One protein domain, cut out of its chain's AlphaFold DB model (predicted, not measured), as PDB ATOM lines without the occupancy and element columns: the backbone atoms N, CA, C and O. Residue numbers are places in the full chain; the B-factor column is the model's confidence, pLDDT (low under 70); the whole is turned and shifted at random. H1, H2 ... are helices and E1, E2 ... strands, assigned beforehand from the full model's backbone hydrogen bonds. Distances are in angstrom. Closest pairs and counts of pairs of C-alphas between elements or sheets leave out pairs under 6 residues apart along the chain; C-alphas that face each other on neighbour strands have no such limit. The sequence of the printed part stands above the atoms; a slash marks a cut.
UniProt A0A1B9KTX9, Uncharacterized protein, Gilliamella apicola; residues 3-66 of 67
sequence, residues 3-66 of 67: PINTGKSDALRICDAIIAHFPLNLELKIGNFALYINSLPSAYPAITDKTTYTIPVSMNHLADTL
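What this domain is: This is residues 3 to 66 of the 67 residues of an uncharacterized protein of Gilliamella apicola (UniProt A0A1B9KTX9). A long, slender rod has a small three-stranded sheet of E1, E2 and E4 at one end, while H1 runs lengthwise over the other part, beside a ribbon of chain. This ribbon is loosely formed: residues 38 to 51 run away from the sheet, and the chain folds back through E3 toward E4, with two short antiparallel pairings between its two sides. The printed part has 64 residues, with one named helix and four named strands in the order H1, E1, E2, E3, E4; the sheet's order is E1, E2, E4, antiparallel throughout. The class is mixed, helices and strands, with under half of the residues in named elements. The whole is loose, with a radius of gyration of the C-alphas of 14.9 A and spans of 46 by 17 by 16 A.

Where its parts are: The printed part begins at Pro 3, and H1 follows as residues 8 to 21, 20.0 A long, from C-alpha 8 at (-29.924, -34.489, -6.048) to C-alpha 21 at (-20.968, -41.992, -22.333). E1 is residues 27 to 30, 10.3 A long, and E2 is residues 33 to 37, 13.5 A long. E3 is residues 52 to 54, 6.4 A long. E4 is residues 61 to 65, 13.6 A long, and ends with C-alpha 65 at (-29.555, -55.771, -38.514).

How they stand to each other: In the sheet, E2 is the inner strand, and E1 and E4 are the edge strands. E1 and E2 form a hairpin, antiparallel at 157 degrees, with N 28 and O 35 within hydrogen-bond range at 2.8 A. E2 and E4 are antiparallel at 161 degrees, with N 36 and O 62 within range at 2.8 A; the C-alphas of Leu 35 and Ala 63 face each other at 4.4 A. E3 pairs with no named strand, but residues 53 to 54 of it pair antiparallel with residues 47 to 48. Farther along, residues 42 to 43 pair antiparallel with residues 57 to 58. The closest C-alphas of H1 and E3 are those of Lys 8 and Tyr 53, 6.7 A apart. H1 is not on the sheet, and it is apart from E2 and from E4. In H1 every O i to N i+4 pair is within hydrogen-bond range.

The domain as a whole: The two C-alphas farthest apart, those of Asn 5 and Leu 66, are 46.4 A from each other. The links from H1 to E1 and from E1 to E2 are tight, the link from E3 to E4 is short, and the link from E2 to E3, with 14 residues, is long. The printed part has no cut. The mean pLDDT of the printed part is 92.0, and no printed residue is under 70.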
ATOM      1  N   PRO A   3     -34.142 -40.357  -4.110       89.69
ATOM      2  CA  PRO A   3     -34.966 -39.806  -3.038       89.69
ATOM      3  C   PRO A   3     -34.801 -38.290  -2.889       89.69
ATOM      4  O   PRO A   3     -33.718 -37.733  -3.117       89.69
ATOM      5  N   ILE A   4     -35.877 -37.622  -2.473       78.75
ATOM      6  CA  ILE A   4     -35.842 -36.197  -2.139       78.75
ATOM      7  C   ILE A   4     -34.903 -35.961  -0.935       78.75
ATOM      8  O   ILE A   4     -34.807 -36.791  -0.036       78.75
ATOM      9  N   ASN A   5     -34.183 -34.835  -0.936       77.56
ATOM     10  CA  ASN A   5     -33.206 -34.386   0.078       77.56
ATOM     11  C   ASN A   5     -31.842 -35.093   0.157       77.56
ATOM     12  O   ASN A   5     -30.939 -34.512   0.753       77.56
ATOM     13  N   THR A   6     -31.639 -36.271  -0.442       80.56
ATOM     14  CA  THR A   6     -30.342 -36.977  -0.318       80.56
ATOM     15  C   THR A   6     -29.615 -37.238  -1.631       80.56
ATOM     16  O   THR A   6     -28.397 -37.354  -1.610       80.56
ATOM     17  N   GLY A   7     -30.308 -37.298  -2.773       83.56
ATOM     18  CA  GLY A   7     -29.678 -37.770  -4.014       83.56
ATOM     19  C   GLY A   7     -29.525 -36.752  -5.139       83.56
ATOM     20  O   GLY A   7     -29.114 -37.132  -6.230       83.56
ATOM     21  N   LYS A   8     -29.878 -35.473  -4.945       87.56
ATOM     22  CA  LYS A   8     -29.924 -34.489  -6.048       87.56
ATOM     23  C   LYS A   8     -28.574 -34.319  -6.760       87.56
ATOM     24  O   LYS A   8     -28.537 -34.303  -7.988       87.56
ATOM     25  N   SER A   9     -27.482 -34.206  -6.005       89.50
ATOM     26  CA  SER A   9     -26.120 -34.119  -6.549       89.50
ATOM     27  C   SER A   9     -25.721 -35.392  -7.295       89.50
ATOM     28  O   SER A   9     -25.151 -35.310  -8.379       89.50
ATOM     29  N   ASP A  10     -26.074 -36.563  -6.766       90.56
ATOM     30  CA  ASP A  10     -25.830 -37.839  -7.438       90.56
ATOM     31  C   ASP A  10     -26.634 -37.980  -8.729       90.56
ATOM     32  O   ASP A  10     -26.100 -38.448  -9.730       90.56
ATOM     33  N   ALA A  11     -27.891 -37.533  -8.747       92.06
ATOM     34  CA  ALA A  11     -28.709 -37.537  -9.954       92.06
ATOM     35  C   ALA A  11     -28.095 -36.669 -11.059       92.06
ATOM     36  O   ALA A  11     -28.072 -37.097 -12.210       92.06
ATOM     37  N   LEU A  12     -27.573 -35.487 -10.711       92.94
ATOM     38  CA  LEU A  12     -26.853 -34.621 -11.650       92.94
ATOM     39  C   LEU A  12     -25.575 -35.298 -12.158       92.94
ATOM     40  O   LEU A  12     -25.393 -35.425 -13.362       92.94
ATOM     41  N   ARG A  13     -24.747 -35.839 -11.257       94.50
ATOM     42  CA  ARG A  13     -23.508 -36.542 -11.626       94.50
ATOM     43  C   ARG A  13     -23.763 -37.735 -12.552       94.50
ATOM     44  O   ARG A  13     -23.006 -37.959 -13.491       94.50
ATOM     45  N   ILE A  14     -24.810 -38.514 -12.284       93.69
ATOM     46  CA  ILE A  14     -25.206 -39.645 -13.133       93.69
ATOM     47  C   ILE A  14     -25.725 -39.144 -14.484       93.69
ATOM     48  O   ILE A  14     -25.389 -39.728 -15.509       93.69
ATOM     49  N   CYS A  15     -26.512 -38.067 -14.500       94.56
ATOM     50  CA  CYS A  15     -26.985 -37.440 -15.730       94.56
ATOM     51  C   CYS A  15     -25.814 -37.009 -16.628       94.56
ATOM     52  O   CYS A  15     -25.774 -37.385 -17.799       94.56
ATOM     53  N   ASP A  16     -24.832 -36.302 -16.069       94.69
ATOM     54  CA  ASP A  16     -23.640 -35.862 -16.800       94.69
ATOM     55  C   ASP A  16     -22.827 -37.056 -17.321       94.69
ATOM     56  O   ASP A  16     -22.380 -37.057 -18.468       94.69
ATOM     57  N   ALA A  17     -22.690 -38.113 -16.511       95.88
ATOM     58  CA  ALA A  17     -22.017 -39.340 -16.927       95.88
ATOM     59  C   ALA A  17     -22.736 -40.026 -18.101       95.88
ATOM     60  O   ALA A  17     -22.077 -40.456 -19.044       95.88
ATOM     61  N   ILE A  18     -24.073 -40.098 -18.084       94.00
ATOM     62  CA  ILE A  18     -24.853 -40.646 -19.205       94.00
ATOM     63  C   ILE A  18     -24.590 -39.825 -20.470       94.00
ATOM     64  O   ILE A  18     -24.244 -40.398 -21.499       94.00
ATOM     65  N   ILE A  19     -24.686 -38.494 -20.402       94.56
ATOM     66  CA  ILE A  19     -24.450 -37.628 -21.569       94.56
ATOM     67  C   ILE A  19     -23.038 -37.841 -22.135       94.56
ATOM     68  O   ILE A  19     -22.873 -37.949 -23.348       94.56
ATOM     69  N   ALA A  20     -22.028 -37.962 -21.272       94.81
ATOM     70  CA  ALA A  20     -20.648 -38.194 -21.692       94.81
ATOM     71  C   ALA A  20     -20.420 -39.585 -22.318       94.81
ATOM     72  O   ALA A  20     -19.589 -39.723 -23.215       94.81
ATOM     73  N   HIS A  21     -21.139 -40.614 -21.860       94.81
ATOM     74  CA  HIS A  21     -20.968 -41.992 -22.333       94.81
ATOM     75  C   HIS A  21     -21.646 -42.290 -23.675       94.81
ATOM     76  O   HIS A  21     -21.249 -43.250 -24.334       94.81
ATOM     77  N   PHE A  22     -22.628 -41.489 -24.092       93.62
ATOM     78  CA  PHE A  22     -23.355 -41.678 -25.351       93.62
ATOM     79  C   PHE A  22     -23.116 -40.510 -26.325       93.62
ATOM     80  O   PHE A  22     -24.040 -39.750 -26.614       93.62
ATOM     81  N   PRO A  23     -21.883 -40.324 -26.840       94.31
ATOM     82  CA  PRO A  23     -21.597 -39.269 -27.802       94.31
ATOM     83  C   PRO A  23     -22.288 -39.522 -29.148       94.31
ATOM     84  O   PRO A  23     -22.649 -40.648 -29.501       94.31
ATOM     85  N   LEU A  24     -22.429 -38.453 -29.934       93.12
ATOM     86  CA  LEU A  24     -22.914 -38.539 -31.309       93.12
ATOM     87  C   LEU A  24     -22.034 -39.494 -32.130       93.12
ATOM     88  O   LEU A  24     -20.810 -39.475 -32.002       93.12
ATOM     89  N   ASN A  25     -22.662 -40.283 -33.002       92.00
ATOM     90  CA  ASN A  25     -22.023 -41.299 -33.842       92.00
ATOM     91  C   ASN A  25     -21.419 -42.480 -33.067       92.00
ATOM     92  O   ASN A  25     -20.674 -43.265 -33.653       92.00
ATOM     93  N   LEU A  26     -21.738 -42.641 -31.777       94.56
ATOM     94  CA  LEU A  26     -21.431 -43.881 -31.074       94.56
ATOM     95  C   LEU A  26     -22.147 -45.046 -31.771       94.56
ATOM     96  O   LEU A  26     -23.372 -45.039 -31.907       94.56
ATOM     97  N   GLU A  27     -21.365 -46.044 -32.172       94.31
ATOM     98  CA  GLU A  27     -21.843 -47.312 -32.710       94.31
ATOM     99  C   GLU A  27     -21.693 -48.401 -31.640       94.31
ATOM    100  O   GLU A  27     -20.606 -48.620 -31.101       94.31
ATOM    101  N   LEU A  28     -22.789 -49.095 -31.342       93.38
ATOM    102  CA  LEU A  28     -22.828 -50.245 -30.444       93.38
ATOM    103  C   LEU A  28     -23.244 -51.478 -31.243       93.38
ATOM    104  O   LEU A  28     -24.230 -51.442 -31.974       93.38
ATOM    105  N   LYS A  29     -22.504 -52.577 -31.098       94.75
ATOM    106  CA  LYS A  29     -22.752 -53.830 -31.822       94.75
ATOM    107  C   LYS A  29     -22.926 -54.985 -30.850       94.75
ATOM    108  O   LYS A  29     -22.129 -55.140 -29.926       94.75
ATOM    109  N   ILE A  30     -23.943 -55.811 -31.077       92.94
ATOM    110  CA  ILE A  30     -24.150 -57.060 -30.341       92.94
ATOM    111  C   ILE A  30     -24.716 -58.135 -31.272       92.94
ATOM    112  O   ILE A  30     -25.821 -58.009 -31.797       92.94
ATOM    113  N   GLY A  31     -23.947 -59.203 -31.496       92.44
ATOM    114  CA  GLY A  31     -24.293 -60.224 -32.490       92.44
ATOM    115  C   GLY A  31     -24.520 -59.597 -33.869       92.44
ATOM    116  O   GLY A  31     -23.659 -58.875 -34.365       92.44
ATOM    117  N   ASN A  32     -25.705 -59.827 -34.438       93.69
ATOM    118  CA  ASN A  32     -26.118 -59.297 -35.740       93.69
ATOM    119  C   ASN A  32     -26.884 -57.969 -35.634       93.69
ATOM    120  O   ASN A  32     -27.590 -57.599 -36.563       93.69
ATOM    121  N   PHE A  33     -26.799 -57.251 -34.514       92.88
ATOM    122  CA  PHE A  33     -27.460 -55.957 -34.342       92.88
ATOM    123  C   PHE A  33     -26.432 -54.841 -34.210       92.88
ATOM    124  O   PHE A  33     -25.454 -54.969 -33.465       92.88
ATOM    125  N   ALA A  34     -26.692 -53.732 -34.895       94.31
ATOM    126  CA  ALA A  34     -25.969 -52.481 -34.745       94.31
ATOM    127  C   ALA A  34     -26.930 -51.379 -34.288       94.31
ATOM    128  O   ALA A  34     -28.072 -51.300 -34.740       94.31
ATOM    129  N   LEU A  35     -26.464 -50.526 -33.383       93.94
ATOM    130  CA  LEU A  35     -27.178 -49.356 -32.898       93.94
ATOM    131  C   LEU A  35     -26.284 -48.128 -33.037       93.94
ATOM    132  O   LEU A  35     -25.117 -48.156 -32.655       93.94
ATOM    133  N   TYR A  36     -26.862 -47.045 -33.541       94.06
ATOM    134  CA  TYR A  36     -26.185 -45.781 -33.796       94.06
ATOM    135  C   TYR A  36     -26.864 -44.659 -33.027       94.06
ATOM    136  O   TYR A  36     -28.057 -44.401 -33.213       94.06
ATOM    137  N   ILE A  37     -26.106 -43.953 -32.193       94.31
ATOM    138  CA  ILE A  37     -26.582 -42.731 -31.540       94.31
ATOM    139  C   ILE A  37     -26.530 -41.581 -32.550       94.31
ATOM    140  O   ILE A  37     -25.452 -41.129 -32.939       94.31
ATOM    141  N   ASN A  38     -27.701 -41.101 -32.976       92.56
ATOM    142  CA  ASN A  38     -27.838 -40.065 -34.011       92.56
ATOM    143  C   ASN A  38     -28.202 -38.678 -33.450       92.56
ATOM    144  O   ASN A  38     -28.382 -37.726 -34.208       92.56
ATOM    145  N   SER A  39     -28.303 -38.551 -32.128       91.62
ATOM    146  CA  SER A  39     -28.532 -37.281 -31.441       91.62
ATOM    147  C   SER A  39     -27.766 -37.249 -30.128       91.62
ATOM    148  O   SER A  39     -27.703 -38.269 -29.442       91.62
ATOM    149  N   LEU A  40     -27.266 -36.078 -29.738       90.31
ATOM    150  CA  LEU A  40     -26.675 -35.901 -28.415       90.31
ATOM    151  C   LEU A  40     -27.736 -36.100 -27.317       90.31
ATOM    152  O   LEU A  40     -28.811 -35.494 -27.408       90.31
ATOM    153  N   PRO A  41     -27.450 -36.904 -26.275       93.56
ATOM    154  CA  PRO A  41     -28.341 -37.034 -25.138       93.56
ATOM    155  C   PRO A  41     -28.595 -35.679 -24.487       93.56
ATOM    156  O   PRO A  41     -27.681 -34.870 -24.325       93.56
ATOM    157  N   SER A  42     -29.847 -35.435 -24.114       93.88
ATOM    158  CA  SER A  42     -30.280 -34.164 -23.540       93.88
ATOM    159  C   SER A  42     -30.994 -34.389 -22.217       93.88
ATOM    160  O   SER A  42     -31.904 -35.216 -22.115       93.88
ATOM    161  N   ALA A  43     -30.577 -33.632 -21.202       95.00
ATOM    162  CA  ALA A  43     -31.248 -33.571 -19.915       95.00
ATOM    163  C   ALA A  43     -32.392 -32.556 -19.959       95.00
ATOM    164  O   ALA A  43     -32.221 -31.426 -20.420       95.00
ATOM    165  N   TYR A  44     -33.547 -32.943 -19.435       93.94
ATOM    166  CA  TYR A  44     -34.703 -32.067 -19.282       93.94
ATOM    167  C   TYR A  44     -34.780 -31.509 -17.861       93.94
ATOM    168  O   TYR A  44     -34.172 -32.067 -16.938       93.94
ATOM    169  N   PRO A  45     -35.556 -30.429 -17.651       92.38
ATOM    170  CA  PRO A  45     -35.834 -29.925 -16.318       92.38
ATOM    171  C   PRO A  45     -36.300 -31.037 -15.382       92.38
ATOM    172  O   PRO A  45     -37.128 -31.879 -15.735       92.38
ATOM    173  N   ALA A  46     -35.743 -31.036 -14.175       92.25
ATOM    174  CA  ALA A  46     -36.037 -32.070 -13.208       92.25
ATOM    175  C   ALA A  46     -37.489 -32.000 -12.733       92.25
ATOM    176  O   ALA A  46     -38.007 -30.933 -12.400       92.25
ATOM    177  N   ILE A  47     -38.109 -33.168 -12.634       93.75
ATOM    178  CA  ILE A  47     -39.447 -33.361 -12.098       93.75
ATOM    179  C   ILE A  47     -39.282 -33.823 -10.653       93.75
ATOM    180  O   ILE A  47     -38.557 -34.780 -10.370       93.75
ATOM    181  N   THR A  48     -39.930 -33.114  -9.735       91.31
ATOM    182  CA  THR A  48     -39.934 -33.459  -8.311       91.31
ATOM    183  C   THR A  48     -41.337 -33.893  -7.924       91.31
ATOM    184  O   THR A  48     -42.292 -33.156  -8.161       91.31
ATOM    185  N   ASP A  49     -41.448 -35.075  -7.332       87.81
ATOM    186  CA  ASP A  49     -42.664 -35.556  -6.674       87.81
ATOM    187  C   ASP A  49     -42.435 -35.596  -5.150       87.81
ATOM    188  O   ASP A  49     -41.332 -35.327  -4.671       87.81
ATOM    189  N   LYS A  50     -43.458 -35.941  -4.361       86.12
ATOM    190  CA  LYS A  50     -43.439 -35.934  -2.886       86.12
ATOM    191  C   LYS A  50     -42.258 -36.685  -2.266       86.12
ATOM    192  O   LYS A  50     -41.845 -36.348  -1.161       86.12
ATOM    193  N   THR A  51     -41.731 -37.704  -2.943       89.44
ATOM    194  CA  THR A  51     -40.664 -38.569  -2.416       89.44
ATOM    195  C   THR A  51     -39.425 -38.635  -3.301       89.44
ATOM    196  O   THR A  51     -38.398 -39.153  -2.856       89.44
ATOM    197  N   THR A  52     -39.474 -38.115  -4.533       91.81
ATOM    198  CA  THR A  52     -38.410 -38.341  -5.519       91.81
ATOM    199  C   THR A  52     -38.045 -37.101  -6.318       91.81
ATOM    200  O   THR A  52     -38.863 -36.222  -6.580       91.81
ATOM    201  N   TYR A  53     -36.786 -37.076  -6.743       91.56
ATOM    202  CA  TYR A  53     -36.236 -36.142  -7.708       91.56
ATOM    203  C   TYR A  53     -35.790 -36.922  -8.949       91.56
ATOM    204  O   TYR A  53     -35.031 -37.898  -8.860       91.56
ATOM    205  N   THR A  54     -36.269 -36.511 -10.118       94.19
ATOM    206  CA  THR A  54     -36.002 -37.192 -11.387       94.19
ATOM    207  C   THR A  54     -35.531 -36.191 -12.427       94.19
ATOM    208  O   THR A  54     -36.231 -35.231 -12.717       94.19
ATOM    209  N   ILE A  55     -34.361 -36.435 -13.016       95.69
ATOM    210  CA  ILE A  55     -33.887 -35.732 -14.211       95.69
ATOM    211  C   ILE A  55     -34.178 -36.649 -15.402       95.69
ATOM    212  O   ILE A  55     -33.583 -37.729 -15.469       95.69
ATOM    213  N   PRO A  56     -35.106 -36.290 -16.304       95.75
ATOM    214  CA  PRO A  56     -35.306 -37.046 -17.531       95.75
ATOM    215  C   PRO A  56     -34.117 -36.819 -18.469       95.75
ATOM    216  O   PRO A  56     -33.712 -35.679 -18.685       95.75
ATOM    217  N   VAL A  57     -33.586 -37.896 -19.043       95.19
ATOM    218  CA  VAL A  57     -32.560 -37.848 -20.091       95.19
ATOM    219  C   VAL A  57     -33.099 -38.611 -21.291       95.19
ATOM    220  O   VAL A  57     -33.572 -39.736 -21.126       95.19
ATOM    221  N   SER A  58     -33.067 -38.007 -22.477       94.19
ATOM    222  CA  SER A  58     -33.491 -38.665 -23.719       94.19
ATOM    223  C   SER A  58     -32.406 -38.584 -24.788       94.19
ATOM    224  O   SER A  58     -31.585 -37.666 -24.793       94.19
ATOM    225  N   MET A  59     -32.409 -39.568 -25.686       94.19
ATOM    226  CA  MET A  59     -31.605 -39.589 -26.904       94.19
ATOM    227  C   MET A  59     -32.309 -40.443 -27.958       94.19
ATOM    228  O   MET A  59     -32.973 -41.430 -27.631       94.19
ATOM    229  N   ASN A  60     -32.131 -40.078 -29.219       94.06
ATOM    230  CA  ASN A  60     -32.553 -40.869 -30.362       94.06
ATOM    231  C   ASN A  60     -31.434 -41.823 -30.793       94.06
ATOM    232  O   ASN A  60     -30.241 -41.549 -30.628       94.06
ATOM    233  N   HIS A  61     -31.842 -42.954 -31.358       93.31
ATOM    234  CA  HIS A  61     -30.941 -43.933 -31.942       93.31
ATOM    235  C   HIS A  61     -31.565 -44.547 -33.195       93.31
ATOM    236  O   HIS A  61     -32.789 -44.572 -33.346       93.31
ATOM    237  N   LEU A  62     -30.713 -45.049 -34.081       93.88
ATOM    238  CA  LEU A  62     -31.097 -45.922 -35.184       93.88
ATOM    239  C   LEU A  62     -30.612 -47.327 -34.864       93.88
ATOM    240  O   LEU A  62     -29.516 -47.489 -34.333       93.88
ATOM    241  N   ALA A  63     -31.418 -48.326 -35.189       93.19
ATOM    242  CA  ALA A  63     -31.046 -49.724 -35.054       93.19
ATOM    243  C   ALA A  63     -31.117 -50.390 -36.425       93.19
ATOM    244  O   ALA A  63     -32.039 -50.120 -37.195       93.19
ATOM    245  N   ASP A  64     -30.147 -51.251 -36.701       92.75
ATOM    246  CA  ASP A  64     -30.070 -52.024 -37.932       92.75
ATOM    247  C   ASP A  64     -29.649 -53.469 -37.640       92.75
ATOM    248  O   ASP A  64     -29.039 -53.768 -36.604       92.75
ATOM    249  N   THR A  65     -29.995 -54.374 -38.552       91.00
ATOM    250  CA  THR A  65     -29.555 -55.771 -38.514       91.00
ATOM    251  C   THR A  65     -28.427 -55.963 -39.519       91.00
ATOM    252  O   THR A  65     -28.589 -55.708 -40.707       91.00
ATOM    253  N   LEU A  66     -27.286 -56.445 -39.044       83.06
ATOM    254  CA  LEU A  66     -26.146 -56.817 -39.866       83.06
ATOM    255  C   LEU A  66     -26.456 -58.181 -40.503       83.06
ATOM    256  O   LEU A  66     -26.454 -59.202 -39.809       83.06
TER     257      LEU A  66